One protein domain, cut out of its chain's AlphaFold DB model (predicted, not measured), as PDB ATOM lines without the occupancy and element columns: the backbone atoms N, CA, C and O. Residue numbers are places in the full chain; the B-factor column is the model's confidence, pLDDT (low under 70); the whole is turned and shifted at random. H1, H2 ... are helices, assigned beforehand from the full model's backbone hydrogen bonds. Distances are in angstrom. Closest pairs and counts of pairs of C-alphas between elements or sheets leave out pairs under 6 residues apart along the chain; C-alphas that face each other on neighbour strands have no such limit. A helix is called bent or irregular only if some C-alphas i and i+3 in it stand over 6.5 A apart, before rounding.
ATOM      1  N   GLU A 187      23.368  37.338 -26.016       67.00
ATOM      2  CA  GLU A 187      23.246  38.643 -25.375       67.00
ATOM      3  C   GLU A 187      22.271  39.566 -26.123       67.00
ATOM      4  O   GLU A 187      21.477  40.238 -25.467       67.00
ATOM      5  N   ASP A 188      22.238  39.512 -27.463       63.69
ATOM      6  CA  ASP A 188      21.307  40.281 -28.311       63.69
ATOM      7  C   ASP A 188      19.845  40.170 -27.844       63.69
ATOM      8  O   ASP A 188      19.145  41.173 -27.740       63.69
ATOM      9  N   LEU A 189      19.397  38.967 -27.462       63.03
ATOM     10  CA  LEU A 189      18.009  38.704 -27.054       63.03
ATOM     11  C   LEU A 189      17.614  39.417 -25.751       63.03
ATOM     12  O   LEU A 189      16.427  39.574 -25.469       63.03
ATOM     13  N   TYR A 190      18.596  39.832 -24.947       71.50
ATOM     14  CA  TYR A 190      18.389  40.644 -23.748       71.50
ATOM     15  C   TYR A 190      18.516  42.150 -24.026       71.50
ATOM     16  O   TYR A 190      18.095  42.950 -23.190       71.50
ATOM     17  N   LEU A 191      19.043  42.537 -25.191       76.44
ATOM     18  CA  LEU A 191      19.159  43.921 -25.663       76.44
ATOM     19  C   LEU A 191      18.031  44.304 -26.643       76.44
ATOM     20  O   LEU A 191      17.699  45.478 -26.748       76.44
ATOM     21  N   ASP A 192      17.365  43.337 -27.280       67.62
ATOM     22  CA  ASP A 192      16.161  43.554 -28.105       67.62
ATOM     23  C   ASP A 192      14.970  44.127 -27.301       67.62
ATOM     24  O   ASP A 192      14.070  44.754 -27.864       67.62
ATOM     25  N   THR A 193      14.939  43.917 -25.978       65.69
ATOM     26  CA  THR A 193      13.851  44.359 -25.085       65.69
ATOM     27  C   THR A 193      14.359  45.260 -23.959       65.69
ATOM     28  O   THR A 193      14.285  44.913 -22.775       65.69
ATOM     29  N   LEU A 194      14.900  46.426 -24.317       69.88
ATOM     30  CA  LEU A 194      15.265  47.465 -23.348       69.88
ATOM     31  C   LEU A 194      14.004  48.063 -22.696       69.88
ATOM     32  O   LEU A 194      13.045  48.427 -23.375       69.88
ATOM     33  N   GLY A 195      14.006  48.146 -21.368       74.19
ATOM     34  CA  GLY A 195      12.925  48.719 -20.570       74.19
ATOM     35  C   GLY A 195      13.073  48.401 -19.075       74.19
ATOM     36  O   GLY A 195      13.911  47.580 -18.695       74.19
ATOM     37  N   PRO A 196      12.241  48.996 -18.199       73.56
ATOM     38  CA  PRO A 196      12.349  48.824 -16.745       73.56
ATOM     39  C   PRO A 196      12.108  47.380 -16.264       73.56
ATOM     40  O   PRO A 196      12.537  47.018 -15.173       73.56
ATOM     41  N   THR A 197      11.458  46.543 -17.077       80.00
ATOM     42  CA  THR A 197      11.190  45.120 -16.804       80.00
ATOM     43  C   THR A 197      12.247  44.171 -17.386       80.00
ATOM     44  O   THR A 197      12.010  42.965 -17.465       80.00
ATOM     45  N   ASN A 198      13.391  44.678 -17.857       86.81
ATOM     46  CA  ASN A 198      14.438  43.848 -18.455       86.81
ATOM     47  C   ASN A 198      15.057  42.884 -17.420       86.81
ATOM     48  O   ASN A 198      15.408  43.296 -16.311       86.81
ATOM     49  N   ARG A 199      15.237  41.607 -17.797       86.62
ATOM     50  CA  ARG A 199      15.772  40.549 -16.916       86.62
ATOM     51  C   ARG A 199      17.117  40.932 -16.288       86.62
ATOM     52  O   ARG A 199      17.307  40.657 -15.113       86.62
ATOM     53  N   LEU A 200      18.016  41.590 -17.025       87.88
ATOM     54  CA  LEU A 200      19.330  42.003 -16.516       87.88
ATOM     55  C   LEU A 200      19.188  43.004 -15.356       87.88
ATOM     56  O   LEU A 200      19.773  42.810 -14.293       87.88
ATOM     57  N   LEU A 201      18.352  44.033 -15.533       89.44
ATOM     58  CA  LEU A 201      18.103  45.066 -14.521       89.44
ATOM     59  C   LEU A 201      17.384  44.509 -13.284       89.44
ATOM     60  O   LEU A 201      17.722  44.872 -12.159       89.44
ATOM     61  N   LEU A 202      16.411  43.614 -13.485       88.94
ATOM     62  CA  LEU A 202      15.697  42.955 -12.391       88.94
ATOM     63  C   LEU A 202      16.603  41.986 -11.619       88.94
ATOM     64  O   LEU A 202      16.573  41.986 -10.393       88.94
ATOM     65  N   SER A 203      17.456  41.216 -12.301       90.94
ATOM     66  CA  SER A 203      18.423  40.326 -11.650       90.94
ATOM     67  C   SER A 203      19.458  41.096 -10.818       90.94
ATOM     68  O   SER A 203      19.704  40.694  -9.683       90.94
ATOM     69  N   LEU A 204      19.968  42.243 -11.293       90.75
ATOM     70  CA  LEU A 204      20.809  43.134 -10.471       90.75
ATOM     71  C   LEU A 204      20.086  43.653  -9.218       90.75
ATOM     72  O   LEU A 204      20.686  43.731  -8.149       90.75
ATOM     73  N   LYS A 205      18.801  44.009  -9.338       88.75
ATOM     74  CA  LYS A 205      17.988  44.546  -8.231       88.75
ATOM     75  C   LYS A 205      17.413  43.469  -7.303       88.75
ATOM     76  O   LYS A 205      16.831  43.820  -6.284       88.75
ATOM     77  N   SER A 206      17.569  42.183  -7.629       89.12
ATOM     78  CA  SER A 206      16.964  41.085  -6.860       89.12
ATOM     79  C   SER A 206      17.724  40.692  -5.590       89.12
ATOM     80  O   SER A 206      17.184  39.941  -4.790       89.12
ATOM     81  N   GLY A 207      18.970  41.141  -5.405       84.56
ATOM     82  CA  GLY A 207      19.801  40.767  -4.250       84.56
ATOM     83  C   GLY A 207      20.283  39.306  -4.235       84.56
ATOM     84  O   GLY A 207      21.150  38.972  -3.440       84.56
ATOM     85  N   LEU A 208      19.781  38.434  -5.114       89.12
ATOM     86  CA  LEU A 208      20.199  37.031  -5.203       89.12
ATOM     87  C   LEU A 208      21.605  36.922  -5.840       89.12
ATOM     88  O   LEU A 208      21.763  37.313  -7.003       89.12
ATOM     89  N   PRO A 209      22.633  36.406  -5.133       86.88
ATOM     90  CA  PRO A 209      24.026  36.445  -5.587       86.88
ATOM     91  C   PRO A 209      24.290  35.821  -6.964       86.88
ATOM     92  O   PRO A 209      25.010  36.409  -7.777       86.88
ATOM     93  N   SER A 210      23.696  34.667  -7.272       87.62
ATOM     94  CA  SER A 210      23.822  34.013  -8.582       87.62
ATOM     95  C   SER A 210      23.167  34.831  -9.697       87.62
ATOM     96  O   SER A 210      23.740  34.958 -10.780       87.62
ATOM     97  N   HIS A 211      22.015  35.462  -9.438       90.69
ATOM     98  CA  HIS A 211      21.340  36.346 -10.389       90.69
ATOM     99  C   HIS A 211      22.131  37.632 -10.650       90.69
ATOM    100  O   HIS A 211      22.241  38.046 -11.806       90.69
ATOM    101  N   VAL A 212      22.712  38.239  -9.611       91.69
ATOM    102  CA  VAL A 212      23.596  39.409  -9.739       91.69
ATOM    103  C   VAL A 212      24.838  39.044 -10.557       91.69
ATOM    104  O   VAL A 212      25.134  39.712 -11.547       91.69
ATOM    105  N   THR A 213      25.503  37.935 -10.219       90.31
ATOM    106  CA  THR A 213      26.699  37.441 -10.927       90.31
ATOM    107  C   THR A 213      26.386  37.121 -12.397       90.31
ATOM    108  O   THR A 213      27.125  37.522 -13.299       90.31
ATOM    109  N   TRP A 214      25.254  36.458 -12.665       90.44
ATOM    110  CA  TRP A 214      24.758  36.163 -14.015       90.44
ATOM    111  C   TRP A 214      24.495  37.446 -14.814       90.44
ATOM    112  O   TRP A 214      24.956  37.568 -15.950       90.44
ATOM    113  N   ALA A 215      23.813  38.429 -14.219       92.25
ATOM    114  CA  ALA A 215      23.491  39.690 -14.880       92.25
ATOM    115  C   ALA A 215      24.744  40.518 -15.187       92.25
ATOM    116  O   ALA A 215      24.881  41.000 -16.310       92.25
ATOM    117  N   LEU A 216      25.685  40.629 -14.243       93.25
ATOM    118  CA  LEU A 216      26.968  41.306 -14.459       93.25
ATOM    119  C   LEU A 216      27.793  40.611 -15.549       93.25
ATOM    120  O   LEU A 216      28.270  41.281 -16.458       93.25
ATOM    121  N   THR A 217      27.875  39.276 -15.545       91.19
ATOM    122  CA  THR A 217      28.581  38.510 -16.593       91.19
ATOM    123  C   THR A 217      28.010  38.792 -17.988       91.19
ATOM    124  O   THR A 217      28.760  39.022 -18.939       91.19
ATOM    125  N   ARG A 218      26.674  38.830 -18.126       89.19
ATOM    126  CA  ARG A 218      26.010  39.153 -19.403       89.19
ATOM    127  C   ARG A 218      26.159  40.626 -19.784       89.19
ATOM    128  O   ARG A 218      26.350  40.915 -20.962       89.19
ATOM    129  N   LEU A 219      26.128  41.547 -18.820       91.06
ATOM    130  CA  LEU A 219      26.327  42.979 -19.060       91.06
ATOM    131  C   LEU A 219      27.775  43.321 -19.439       91.06
ATOM    132  O   LEU A 219      27.962  44.181 -20.296       91.06
ATOM    133  N   ILE A 220      28.787  42.631 -18.898       92.25
ATOM    134  CA  ILE A 220      30.180  42.745 -19.367       92.25
ATOM    135  C   ILE A 220      30.244  42.363 -20.847       92.25
ATOM    136  O   ILE A 220      30.686  43.173 -21.664       92.25
ATOM    137  N   ASN A 221      29.740  41.175 -21.205       89.19
ATOM    138  CA  ASN A 221      29.761  40.682 -22.584       89.19
ATOM    139  C   ASN A 221      28.997  41.620 -23.543       89.19
ATOM    140  O   ASN A 221      29.513  41.982 -24.600       89.19
ATOM    141  N   ALA A 222      27.820  42.105 -23.134       87.75
ATOM    142  CA  ALA A 222      27.063  43.119 -23.866       87.75
ATOM    143  C   ALA A 222      27.843  44.438 -24.029       87.75
ATOM    144  O   ALA A 222      27.907  44.967 -25.134       87.75
ATOM    145  N   SER A 223      28.483  44.947 -22.969       90.25
ATOM    146  CA  SER A 223      29.254  46.202 -23.004       90.25
ATOM    147  C   SER A 223      30.512  46.143 -23.876       90.25
ATOM    148  O   SER A 223      31.013  47.188 -24.280       90.25
ATOM    149  N   TYR A 224      31.019  44.938 -24.160       88.12
ATOM    150  CA  TYR A 224      32.223  44.720 -24.959       88.12
ATOM    151  C   TYR A 224      31.903  44.345 -26.416       88.12
ATOM    152  O   TYR A 224      32.392  44.993 -27.336       88.12
ATOM    153  N   ASN A 225      31.056  43.333 -26.642       86.38
ATOM    154  CA  ASN A 225      30.750  42.821 -27.985       86.38
ATOM    155  C   ASN A 225      29.521  43.481 -28.643       86.38
ATOM    156  O   ASN A 225      29.412  43.464 -29.866       86.38
ATOM    157  N   HIS A 226      28.600  44.060 -27.860       83.12
ATOM    158  CA  HIS A 226      27.300  44.570 -28.335       83.12
ATOM    159  C   HIS A 226      27.024  46.012 -27.857       83.12
ATOM    160  O   HIS A 226      25.868  46.411 -27.704       83.12
ATOM    161  N   LEU A 227      28.082  46.806 -27.625       82.94
ATOM    162  CA  LEU A 227      28.010  48.159 -27.048       82.94
ATOM    163  C   LEU A 227      26.993  49.062 -27.765       82.94
ATOM    164  O   LEU A 227      26.232  49.776 -27.116       82.94
ATOM    165  N   ASP A 228      26.920  48.965 -29.095       83.00
ATOM    166  CA  ASP A 228      26.003  49.726 -29.952       83.00
ATOM    167  C   ASP A 228      24.504  49.496 -29.683       83.00
ATOM    168  O   ASP A 228      23.685  50.261 -30.199       83.00
ATOM    169  N   HIS A 229      24.153  48.474 -28.892       81.44
ATOM    170  CA  HIS A 229      22.794  48.121 -28.475       81.44
ATOM    171  C   HIS A 229      22.529  48.369 -26.972       81.44
ATOM    172  O   HIS A 229      21.389  48.250 -26.524       81.44
ATOM    173  N   LEU A 230      23.548  48.720 -26.177       85.00
ATOM    174  CA  LEU A 230      23.435  48.907 -24.725       85.00
ATOM    175  C   LEU A 230      23.179  50.386 -24.371       85.00
ATOM    176  O   LEU A 230      24.065  51.102 -23.900       85.00
ATOM    177  N   PHE A 231      21.945  50.843 -24.614       86.19
ATOM    178  CA  PHE A 231      21.521  52.221 -24.331       86.19
ATOM    179  C   PHE A 231      21.076  52.405 -22.874       86.19
ATOM    180  O   PHE A 231      20.098  51.797 -22.434       86.19
ATOM    181  N   LEU A 232      21.753  53.290 -22.138       86.62
ATOM    182  CA  LEU A 232      21.466  53.551 -20.723       86.62
ATOM    183  C   LEU A 232      20.114  54.259 -20.516       86.62
ATOM    184  O   LEU A 232      19.373  53.884 -19.609       86.62
ATOM    185  N   ASP A 233      19.747  55.205 -21.390       85.38
ATOM    186  CA  ASP A 233      18.446  55.907 -21.355       85.38
ATOM    187  C   ASP A 233      17.239  54.945 -21.432       85.38
ATOM    188  O   ASP A 233      16.164  55.243 -20.910       85.38
ATOM    189  N   ALA A 234      17.405  53.773 -22.054       84.25
ATOM    190  CA  ALA A 234      16.350  52.769 -22.192       84.25
ATOM    191  C   ALA A 234      16.276  51.776 -21.010       84.25
ATOM    192  O   ALA A 234      15.344  50.974 -20.933       84.25
ATOM    193  N   LEU A 235      17.229  51.835 -20.071       83.94
ATOM    194  CA  LEU A 235      17.282  51.017 -18.855       83.94
ATOM    195  C   LEU A 235      17.361  51.921 -17.603       83.94
ATOM    196  O   LEU A 235      18.378  51.933 -16.901       83.94
ATOM    197  N   PRO A 236      16.297  52.693 -17.294       82.00
ATOM    198  CA  PRO A 236      16.309  53.674 -16.211       82.00
ATOM    199  C   PRO A 236      16.632  53.037 -14.851       82.00
ATOM    200  O   PRO A 236      16.014  52.059 -14.416       82.00
ATOM    201  N   GLY A 237      17.625  53.604 -14.166       85.12
ATOM    202  CA  GLY A 237      18.142  53.082 -12.901       85.12
ATOM    203  C   GLY A 237      19.041  51.845 -13.028       85.12
ATOM    204  O   GLY A 237      19.244  51.165 -12.021       85.12
ATOM    205  N   LEU A 238      19.561  51.525 -14.223       90.94
ATOM    206  CA  LEU A 238      20.701  50.611 -14.388       90.94
ATOM    207  C   LEU A 238      21.989  51.239 -13.847       90.94
ATOM    208  O   LEU A 238      22.722  50.581 -13.116       90.94
ATOM    209  N   VAL A 239      22.233  52.517 -14.156       91.94
ATOM    210  CA  VAL A 239      23.419  53.257 -13.694       91.94
ATOM    211  C   VAL A 239      23.493  53.265 -12.166       91.94
ATOM    212  O   VAL A 239      24.527  52.919 -11.608       91.94
ATOM    213  N   ASP A 240      22.389  53.558 -11.476       90.94
ATOM    214  CA  ASP A 240      22.359  53.584 -10.005       90.94
ATOM    215  C   ASP A 240      22.526  52.188  -9.382       90.94
ATOM    216  O   ASP A 240      23.165  52.049  -8.339       90.94
ATOM    217  N   ALA A 241      22.015  51.137 -10.041       91.69
ATOM    218  CA  ALA A 241      22.237  49.756  -9.615       91.69
ATOM    219  C   ALA A 241      23.720  49.363  -9.743       91.69
ATOM    220  O   ALA A 241      24.289  48.817  -8.798       91.69
ATOM    221  N   LEU A 242      24.367  49.700 -10.864       94.69
ATOM    222  CA  LEU A 242      25.799  49.463 -11.081       94.69
ATOM    223  C   LEU A 242      26.666  50.277 -10.106       94.69
ATOM    224  O   LEU A 242      27.587  49.719  -9.517       94.69
ATOM    225  N   LEU A 243      26.338  51.551  -9.856       93.12
ATOM    226  CA  LEU A 243      27.040  52.403  -8.883       93.12
ATOM    227  C   LEU A 243      26.899  51.920  -7.426       93.12
ATOM    228  O   LEU A 243      27.702  52.315  -6.581       93.12
ATOM    229  N   SER A 244      25.911  51.075  -7.104       92.88
ATOM    230  CA  SER A 244      25.699  50.600  -5.729       92.88
ATOM    231  C   SER A 244      26.805  49.661  -5.224       92.88
ATOM    232  O   SER A 244      27.202  49.761  -4.065       92.88
ATOM    233  N   PHE A 245      27.359  48.797  -6.084       93.69
ATOM    234  CA  PHE A 245      28.410  47.838  -5.716       93.69
ATOM    235  C   PHE A 245      29.752  48.497  -5.334       93.69
ATOM    236  O   PHE A 245      30.242  48.220  -4.238       93.69
ATOM    237  N   PRO A 246      30.350  49.399  -6.143       93.06
ATOM    238  CA  PRO A 246      31.591  50.076  -5.765       93.06
ATOM    239  C   PRO A 246      31.406  51.049  -4.587       93.06
ATOM    240  O   PRO A 246      32.346  51.233  -3.821       93.06
ATOM    241  N   ARG A 247      30.204  51.606  -4.363       91.25
ATOM    242  CA  ARG A 247      29.899  52.381  -3.143       91.25
ATOM    243  C   ARG A 247      29.945  51.523  -1.881       91.25
ATOM    244  O   ARG A 247      30.621  51.890  -0.928       91.25
ATOM    245  N   LYS A 248      29.297  50.354  -1.903       90.12
ATOM    246  CA  LYS A 248      29.383  49.367  -0.815       90.12
ATOM    247  C   LYS A 248      30.837  48.974  -0.549       90.12
ATOM    248  O   LYS A 248      31.269  48.972   0.596       90.12
ATOM    249  N   LEU A 249      31.626  48.723  -1.598       90.00
ATOM    250  CA  LEU A 249      33.052  48.427  -1.452       90.00
ATOM    251  C   LEU A 249      33.849  49.579  -0.805       90.00
ATOM    252  O   LEU A 249      34.686  49.312   0.052       90.00
ATOM    253  N   VAL A 250      33.582  50.842  -1.160       87.69
ATOM    254  CA  VAL A 250      34.200  52.015  -0.505       87.69
ATOM    255  C   VAL A 250      33.911  52.016   0.998       87.69
ATOM    256  O   VAL A 250      34.856  52.092   1.784       87.69
ATOM    257  N   SER A 251      32.644  51.876   1.403       86.31
ATOM    258  CA  SER A 251      32.261  51.809   2.821       86.31
ATOM    259  C   SER A 251      32.913  50.618   3.540       86.31
ATOM    260  O   SER A 251      33.373  50.767   4.671       86.31
ATOM    261  N   ALA A 252      33.056  49.470   2.864       85.44
ATOM    262  CA  ALA A 252      33.747  48.291   3.394       85.44
ATOM    263  C   ALA A 252      35.240  48.550   3.668       85.44
ATOM    264  O   ALA A 252      35.749  48.233   4.741       85.44
ATOM    265  N   VAL A 253      35.947  49.151   2.704       82.44
ATOM    266  CA  VAL A 253      37.389  49.451   2.802       82.44
ATOM    267  C   VAL A 253      37.666  50.580   3.802       82.44
ATOM    268  O   VAL A 253      38.706  50.568   4.458       82.44
ATOM    269  N   ARG A 254      36.732  51.527   3.966       80.88
ATOM    270  CA  ARG A 254      36.791  52.581   4.995       80.88
ATOM    271  C   ARG A 254      36.459  52.090   6.411       80.88
ATOM    272  O   ARG A 254      36.739  52.816   7.360       80.88
ATOM    273  N   GLY A 255      35.893  50.891   6.567       78.25
ATOM    274  CA  GLY A 255      35.435  50.385   7.865       78.25
ATOM    275  C   GLY A 255      34.198  51.118   8.394       78.25
ATOM    276  O   GLY A 255      34.068  51.309   9.602       78.25
ATOM    277  N   GLU A 256      33.315  51.567   7.499       81.50
ATOM    278  CA  GLU A 256      32.025  52.155   7.871       81.50
ATOM    279  C   GLU A 256      31.048  51.089   8.413       81.50
ATOM    280  O   GLU A 256      31.295  49.882   8.337       81.50
ATOM    281  N   GLU A 257      29.915  51.548   8.953       81.88
ATOM    282  CA  GLU A 257      28.855  50.726   9.554       81.88
ATOM    283  C   GLU A 257      28.465  49.523   8.663       81.88
ATOM    284  O   GLU A 257      28.191  49.728   7.475       81.88
ATOM    285  N   PRO A 258      28.395  48.284   9.204       82.94
ATOM    286  CA  PRO A 258      28.156  47.077   8.405       82.94
ATOM    287  C   PRO A 258      26.902  47.135   7.525       82.94
ATOM    288  O   PRO A 258      26.948  46.692   6.381       82.94
ATOM    289  N   GLU A 259      25.824  47.771   7.993       85.00
ATOM    290  CA  GLU A 259      24.574  47.970   7.239       85.00
ATOM    291  C   GLU A 259      24.784  48.596   5.846       85.00
ATOM    292  O   GLU A 259      24.034  48.326   4.906       85.00
ATOM    293  N   ARG A 260      25.826  49.424   5.689       82.81
ATOM    294  CA  ARG A 260      26.121  50.156   4.448       82.81
ATOM    295  C   ARG A 260      26.747  49.286   3.363       82.81
ATOM    296  O   ARG A 260      26.733  49.686   2.197       82.81
ATOM    297  N   TRP A 261      27.332  48.140   3.718       86.12
ATOM    298  CA  TRP A 261      28.167  47.366   2.797       86.12
ATOM    299  C   TRP A 261      28.102  45.850   2.961       86.12
ATOM    300  O   TRP A 261      28.168  45.147   1.946       86.12
ATOM    301  N   GLU A 262      27.982  45.340   4.187       86.12
ATOM    302  CA  GLU A 262      28.115  43.918   4.478       86.12
ATOM    303  C   GLU A 262      27.022  43.135   3.728       86.12
ATOM    304  O   GLU A 262      25.842  43.498   3.801       86.12
ATOM    305  N   PRO A 263      27.377  42.087   2.957       85.81
ATOM    306  CA  PRO A 263      26.419  41.416   2.079       85.81
ATOM    307  C   PRO A 263      25.173  40.860   2.784       85.81
ATOM    308  O   PRO A 263      24.104  40.825   2.184       85.81
ATOM    309  N   SER A 264      25.275  40.516   4.068       83.31
ATOM    310  CA  SER A 264      24.190  40.006   4.918       83.31
ATOM    311  C   SER A 264      22.962  40.927   5.038       83.31
ATOM    312  O   SER A 264      21.866  40.425   5.278       83.31
ATOM    313  N   TYR A 265      23.100  42.243   4.834       83.56
ATOM    314  CA  TYR A 265      21.986  43.202   4.941       83.56
ATOM    315  C   TYR A 265      21.207  43.410   3.630       83.56
ATOM    316  O   TYR A 265      20.177  44.087   3.630       83.56
ATOM    317  N   TRP A 266      21.693  42.891   2.494       83.81
ATOM    318  CA  TRP A 266      21.112  43.196   1.176       83.81
ATOM    319  C   TRP A 266      21.189  42.072   0.132       83.81
ATOM    320  O   TRP A 266      20.474  42.147  -0.871       83.81
ATOM    321  N   GLU A 267      22.033  41.055   0.319       85.19
ATOM    322  CA  GLU A 267      21.931  39.805  -0.435       85.19
ATOM    323  C   GLU A 267      20.762  38.971   0.114       85.19
ATOM    324  O   GLU A 267      20.526  38.919   1.320       85.19
ATOM    325  N   GLN A 268      20.018  38.310  -0.771       84.06
ATOM    326  CA  GLN A 268      18.973  37.363  -0.376       84.06
ATOM    327  C   GLN A 268      19.563  35.955  -0.266       84.06
ATOM    328  O   GLN A 268      20.362  35.556  -1.118       84.06
ATOM    329  N   GLU A 269      19.149  35.188   0.746       74.69
ATOM    330  CA  GLU A 269      19.525  33.777   0.860       74.69
ATOM    331  C   GLU A 269      19.033  32.985  -0.358       74.69
ATOM    332  O   GLU A 269      17.845  32.988  -0.698       74.69
ATOM    333  N   GLU A 270      19.952  32.272  -1.006       67.06
ATOM    334  CA  GLU A 270      19.625  31.389  -2.119       67.06
ATOM    335  C   GLU A 270      19.011  30.104  -1.564       67.06
ATOM    336  O   GLU A 270      19.709  29.147  -1.245       67.06
ATOM    337  N   ARG A 308      35.192  43.300   9.544       72.75
ATOM    338  CA  ARG A 308      36.332  43.859   8.824       72.75
ATOM    339  C   ARG A 308      36.317  43.305   7.411       72.75
ATOM    340  O   ARG A 308      36.256  42.090   7.216       72.75
ATOM    341  N   PHE A 309      36.372  44.191   6.421       81.38
ATOM    342  CA  PHE A 309      36.450  43.773   5.028       81.38
ATOM    343  C   PHE A 309      37.705  42.913   4.809       81.38
ATOM    344  O   PHE A 309      38.796  43.250   5.270       81.38
ATOM    345  N   SER A 310      37.523  41.740   4.199       79.75
ATOM    346  CA  SER A 310      38.557  40.698   4.050       79.75
ATOM    347  C   SER A 310      38.153  39.704   2.945       79.75
ATOM    348  O   SER A 310      37.707  38.592   3.243       79.75
ATOM    349  N   PRO A 311      38.219  40.103   1.661       81.31
ATOM    350  CA  PRO A 311      37.825  39.263   0.528       81.31
ATOM    351  C   PRO A 311      38.708  38.023   0.346       81.31
ATOM    352  O   PRO A 311      38.242  37.026  -0.194       81.31
ATOM    353  N   SER A 312      39.945  38.025   0.843       78.56
ATOM    354  CA  SER A 312      40.814  36.841   0.845       78.56
ATOM    355  C   SER A 312      40.355  35.685   1.746       78.56
ATOM    356  O   SER A 312      40.743  34.545   1.486       78.56
ATOM    357  N   SER A 313      39.546  35.943   2.780       79.38
ATOM    358  CA  SER A 313      39.064  34.913   3.722       79.38
ATOM    359  C   SER A 313      37.547  34.714   3.719       79.38
ATOM    360  O   SER A 313      37.078  33.650   4.119       79.38
ATOM    361  N   ILE A 314      36.768  35.693   3.245       84.00
ATOM    362  CA  ILE A 314      35.300  35.647   3.252       84.00
ATOM    363  C   ILE A 314      34.769  35.731   1.814       84.00
ATOM    364  O   ILE A 314      34.874  36.758   1.143       84.00
ATOM    365  N   GLN A 315      34.134  34.652   1.346       84.62
ATOM    366  CA  GLN A 315      33.667  34.525  -0.042       84.62
ATOM    367  C   GLN A 315      32.645  35.605  -0.448       84.62
ATOM    368  O   GLN A 315      32.650  36.046  -1.594       84.62
ATOM    369  N   SER A 316      31.784  36.068   0.464       84.56
ATOM    370  CA  SER A 316      30.833  37.156   0.182       84.56
ATOM    371  C   SER A 316      31.539  38.510  -0.001       84.56
ATOM    372  O   SER A 316      31.159  39.289  -0.873       84.56
ATOM    373  N   HIS A 317      32.632  38.762   0.729       86.81
ATOM    374  CA  HIS A 317      33.496  39.929   0.520       86.81
ATOM    375  C   HIS A 317      34.225  39.840  -0.833       86.81
ATOM    376  O   HIS A 317      34.305  40.841  -1.549       86.81
ATOM    377  N   ALA A 318      34.681  38.646  -1.236       86.38
ATOM    378  CA  ALA A 318      35.243  38.412  -2.571       86.38
ATOM    379  C   ALA A 318      34.225  38.703  -3.688       86.38
ATOM    380  O   ALA A 318      34.553  39.398  -4.652       86.38
ATOM    381  N   ARG A 319      32.968  38.247  -3.532       88.50
ATOM    382  CA  ARG A 319      31.866  38.588  -4.453       88.50
ATOM    383  C   ARG A 319      31.637  40.094  -4.531       88.50
ATOM    384  O   ARG A 319      31.473  40.609  -5.630       88.50
ATOM    385  N   LEU A 320      31.645  40.815  -3.405       90.25
ATOM    386  CA  LEU A 320      31.458  42.272  -3.398       90.25
ATOM    387  C   LEU A 320      32.553  42.993  -4.205       90.25
ATOM    388  O   LEU A 320      32.225  43.836  -5.040       90.25
ATOM    389  N   LEU A 321      33.826  42.621  -4.020       89.94
ATOM    390  CA  LEU A 321      34.943  43.158  -4.807       89.94
ATOM    391  C   LEU A 321      34.779  42.849  -6.306       89.94
ATOM    392  O   LEU A 321      34.817  43.760  -7.133       89.94
ATOM    393  N   GLN A 322      34.512  41.588  -6.659       91.12
ATOM    394  CA  GLN A 322      34.319  41.168  -8.050       91.12
ATOM    395  C   GLN A 322      33.116  41.864  -8.713       91.12
ATOM    396  O   GLN A 322      33.194  42.262  -9.878       91.12
ATOM    397  N   ASN A 323      32.019  42.059  -7.977       93.00
ATOM    398  CA  ASN A 323      30.825  42.754  -8.456       93.00
ATOM    399  C   ASN A 323      31.082  44.255  -8.662       93.00
ATOM    400  O   ASN A 323      30.603  44.821  -9.644       93.00
ATOM    401  N   ALA A 324      31.870  44.894  -7.791       94.31
ATOM    402  CA  ALA A 324      32.284  46.288  -7.951       94.31
ATOM    403  C   ALA A 324      33.183  46.488  -9.186       94.31
ATOM    404  O   ALA A 324      32.909  47.381  -9.989       94.31
ATOM    405  N   ILE A 325      34.196  45.631  -9.374       94.06
ATOM    406  CA  ILE A 325      35.082  45.620 -10.557       94.06
ATOM    407  C   ILE A 325      34.244  45.444 -11.831       94.06
ATOM    408  O   ILE A 325      34.320  46.258 -12.752       94.06
ATOM    409  N   SER A 326      33.363  44.440 -11.840       95.38
ATOM    410  CA  SER A 326      32.443  44.157 -12.949       95.38
ATOM    411  C   SER A 326      31.551  45.354 -13.289       95.38
ATOM    412  O   SER A 326      31.421  45.724 -14.456       95.38
ATOM    413  N   ALA A 327      30.945  45.985 -12.279       96.19
ATOM    414  CA  ALA A 327      30.047  47.118 -12.474       96.19
ATOM    415  C   ALA A 327      30.779  48.371 -12.981       96.19
ATOM    416  O   ALA A 327      30.274  49.046 -13.880       96.19
ATOM    417  N   MET A 328      31.980  48.653 -12.466       94.69
ATOM    418  CA  MET A 328      32.816  49.759 -12.942       94.69
ATOM    419  C   MET A 328      33.302  49.540 -14.377       94.69
ATOM    420  O   MET A 328      33.261  50.483 -15.163       94.69
ATOM    421  N   LEU A 329      33.664  48.311 -14.761       94.94
ATOM    422  CA  LEU A 329      34.016  47.972 -16.145       94.94
ATOM    423  C   LEU A 329      32.835  48.189 -17.111       94.94
ATOM    424  O   LEU A 329      33.015  48.773 -18.180       94.94
ATOM    425  N   ILE A 330      31.615  47.786 -16.727       94.38
ATOM    426  CA  ILE A 330      30.394  48.034 -17.519       94.38
ATOM    427  C   ILE A 330      30.132  49.542 -17.662       94.38
ATOM    428  O   ILE A 330      29.875  50.019 -18.770       94.38
ATOM    429  N   LEU A 331      30.211  50.311 -16.568       93.62
ATOM    430  CA  LEU A 331      30.028  51.769 -16.593       93.62
ATOM    431  C   LEU A 331      31.078  52.447 -17.485       93.62
ATOM    432  O   LEU A 331      30.727  53.227 -18.367       93.62
ATOM    433  N   ARG A 332      32.354  52.087 -17.317       93.06
ATOM    434  CA  ARG A 332      33.476  52.588 -18.118       93.06
ATOM    435  C   ARG A 332      33.286  52.300 -19.607       93.06
ATOM    436  O   ARG A 332      33.458  53.199 -20.420       93.06
ATOM    437  N   ASN A 333      32.889  51.082 -19.981       92.69
ATOM    438  CA  ASN A 333      32.656  50.731 -21.385       92.69
ATOM    439  C   ASN A 333      31.420  51.441 -21.962       92.69
ATOM    440  O   ASN A 333      31.476  51.960 -23.075       92.69
ATOM    441  N   THR A 334      30.318  51.522 -21.207       90.75
ATOM    442  CA  THR A 334      29.099  52.220 -21.662       90.75
ATOM    443  C   THR A 334      29.286  53.727 -21.820       90.75
ATOM    444  O   THR A 334      28.606  54.313 -22.663       90.75
ATOM    445  N   ALA A 335      30.232  54.337 -21.096       89.62
ATOM    446  CA  ALA A 335      30.598  55.748 -21.225       89.62
ATOM    447  C   ALA A 335      31.435  56.089 -22.475       89.62
ATOM    448  O   ALA A 335      31.511  57.259 -22.842       89.62
ATOM    449  N   LEU A 336      32.011  55.098 -23.171       85.19
ATOM    450  CA  LEU A 336      32.707  55.315 -24.452       85.19
ATOM    451  C   LEU A 336      31.745  55.514 -25.638       85.19
ATOM    452  O   LEU A 336      32.178  55.887 -26.726       85.19
ATOM    453  N   LEU A 337      30.448  55.244 -25.454       87.81
ATOM    454  CA  LEU A 337      29.435  55.391 -26.494       87.81
ATOM    455  C   LEU A 337      28.785  56.780 -26.414       87.81
ATOM    456  O   LEU A 337      28.018  57.044 -25.494       87.81
ATOM    457  N   GLU A 338      28.996  57.624 -27.427       84.69
ATOM    458  CA  GLU A 338      28.432  58.990 -27.520       84.69
ATOM    459  C   GLU A 338      26.910  59.039 -27.257       84.69
ATOM    460  O   GLU A 338      26.397  59.953 -26.617       84.69
ATOM    461  N   LYS A 339      26.169  58.000 -27.670       86.31
ATOM    462  CA  LYS A 339      24.716  57.864 -27.432       86.31
ATOM    463  C   LYS A 339      24.346  57.839 -25.936       86.31
ATOM    464  O   LYS A 339      23.265  58.294 -25.580       86.31
ATOM    465  N   ASN A 340      25.228  57.311 -25.086       89.44
ATOM    466  CA  ASN A 340      25.062  57.201 -23.633       89.44
ATOM    467  C   ASN A 340      25.598  58.424 -22.869       89.44
ATOM    468  O   ASN A 340      25.382  58.514 -21.658       89.44
ATOM    469  N   GLU A 341      26.271  59.365 -23.546       86.88
ATOM    470  CA  GLU A 341      26.868  60.553 -22.922       86.88
ATOM    471  C   GLU A 341      25.840  61.272 -22.043       86.88
ATOM    472  O   GLU A 341      26.107  61.538 -20.878       86.88
ATOM    473  N   ARG A 342      24.621  61.498 -22.549       87.50
ATOM    474  CA  ARG A 342      23.544  62.189 -21.819       87.50
ATOM    475  C   ARG A 342      23.220  61.543 -20.473       87.50
ATOM    476  O   ARG A 342      23.058  62.261 -19.486       87.50
ATOM    477  N   THR A 343      23.163  60.213 -20.412       86.75
ATOM    478  CA  THR A 343      22.867  59.468 -19.183       86.75
ATOM    479  C   THR A 343      24.055  59.503 -18.222       86.75
ATOM    480  O   THR A 343      23.883  59.829 -17.049       86.75
ATOM    481  N   ILE A 344      25.279  59.270 -18.704       89.12
ATOM    482  CA  ILE A 344      26.504  59.389 -17.889       89.12
ATOM    483  C   ILE A 344      26.630  60.806 -17.309       89.12
ATOM    484  O   ILE A 344      26.832  60.994 -16.110       89.12
ATOM    485  N   VAL A 345      26.394  61.820 -18.139       85.38
ATOM    486  CA  VAL A 345      26.412  63.238 -17.782       85.38
ATOM    487  C   VAL A 345      25.283  63.604 -16.815       85.38
ATOM    488  O   VAL A 345      25.496  64.462 -15.953       85.38
ATOM    489  N   HIS A 346      24.110  62.963 -16.879       87.62
ATOM    490  CA  HIS A 346      23.050  63.110 -15.873       87.62
ATOM    491  C   HIS A 346      23.518  62.619 -14.494       87.62
ATOM    492  O   HIS A 346      23.481  63.383 -13.525       87.62
ATOM    493  N   HIS A 347      24.067  61.402 -14.415       87.25
ATOM    494  CA  HIS A 347      24.580  60.818 -13.167       87.25
ATOM    495  C   HIS A 347      25.983  61.343 -12.781       87.25
ATOM    496  O   HIS A 347      26.530  60.941 -11.756       87.25
ATOM    497  N   GLY A 348      26.551  62.301 -13.524       84.81
ATOM    498  CA  GLY A 348      27.931  62.778 -13.363       84.81
ATOM    499  C   GLY A 348      28.319  63.254 -11.955       84.81
ATOM    500  O   GLY A 348      29.464  63.075 -11.560       84.81
ATOM    501  N   ARG A 349      27.390  63.786 -11.141       83.19
ATOM    502  CA  ARG A 349      27.687  64.094  -9.719       83.19
ATOM    503  C   ARG A 349      27.903  62.824  -8.889       83.19
ATOM    504  O   ARG A 349      28.825  62.762  -8.082       83.19
ATOM    505  N   ALA A 350      27.049  61.823  -9.097       84.75
ATOM    506  CA  ALA A 350      27.094  60.537  -8.409       84.75
ATOM    507  C   ALA A 350      28.333  59.718  -8.806       84.75
ATOM    508  O   ALA A 350      28.891  59.033  -7.950       84.75
ATOM    509  N   ILE A 351      28.760  59.844 -10.070       89.94
ATOM    510  CA  ILE A 351      30.007  59.282 -10.604       89.94
ATOM    511  C   ILE A 351      31.217  60.024 -10.021       89.94
ATOM    512  O   ILE A 351      32.071  59.382  -9.426       89.94
ATOM    513  N   ASN A 352      31.278  61.358 -10.105       89.19
ATOM    514  CA  ASN A 352      32.445  62.119  -9.640       89.19
ATOM    515  C   ASN A 352      32.679  61.979  -8.124       89.19
ATOM    516  O   ASN A 352      33.830  61.887  -7.708       89.19
TER     517      ASN A 352
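What this domain is: This is residues 187 to 270 and 308 to 352 of the 1128 residues of the protein "RFX-type winged-helix domain-containing protein" of Acaromyces ingoldii (UniProt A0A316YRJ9). Long helix H5 lies in the middle, with H3 packed along it on one side and H4 crossing it on the other, while short H2 bridges H3 and H4. H1 sits at the edge near H3, and H6 and H7 fold back from the end of H5 towards H4. The 129 printed residues, with seven named helices in the order H1 to H7 and no named strand, are all helix in class. The whole is compact, with a radius of gyration of the C-alphas of 14.6 A and spans of 40 by 32 by 22 A.

Where its parts are: H1 is residues 188 to 191, its C-alpha 188 at (21.307, 40.281, -28.311), and H2 residues 199 to 205. H3, residues 209 to 225, measures 24.2 A, H4, residues 238 to 254, 25.3 A, and H5, residues 315 to 334, 28.3 A. H6 is residues 338 to 346, irregular with C-alphas 339 and 342 7.2 A apart; H7 is residues 348 to 352, with C-alpha 352 at (32.445, 62.119, -9.640).

How they stand to each other: H2 touches H3, closest C-alphas Leu 204 and Val 212 at 4.7 A. H3 touches H5 at a shallow tilt of 27 degrees, the same way, closest C-alphas Ile 220 and Ile 330 at 5.6 A. H4 touches H5 at a steep tilt of 46 degrees, opposite ways, closest C-alphas Pro 246 and Ala 324 at 4.4 A. H4 touches H2 with residues 238 to 241 alone, closest C-alphas Leu 201 and Leu 238 at 6.1 A. H3 and H4 are apart. Every O i to N i+4 pair is within hydrogen-bond range in H2, H3, H5 and H7; H4 has 11 of 13 and H6 3 of 5, and H1 is too short for one.

The domain as a whole: The C-alphas of Asp 192 and Arg 308, 42.1 A apart, are the farthest. Residues 271 to 307 are not printed, a gap of 23.5 A between C-alphas 270 and 308. The link H3 to H4 is long. Residues 187 to 189, 192 to 194 and 270 have pLDDT under 70.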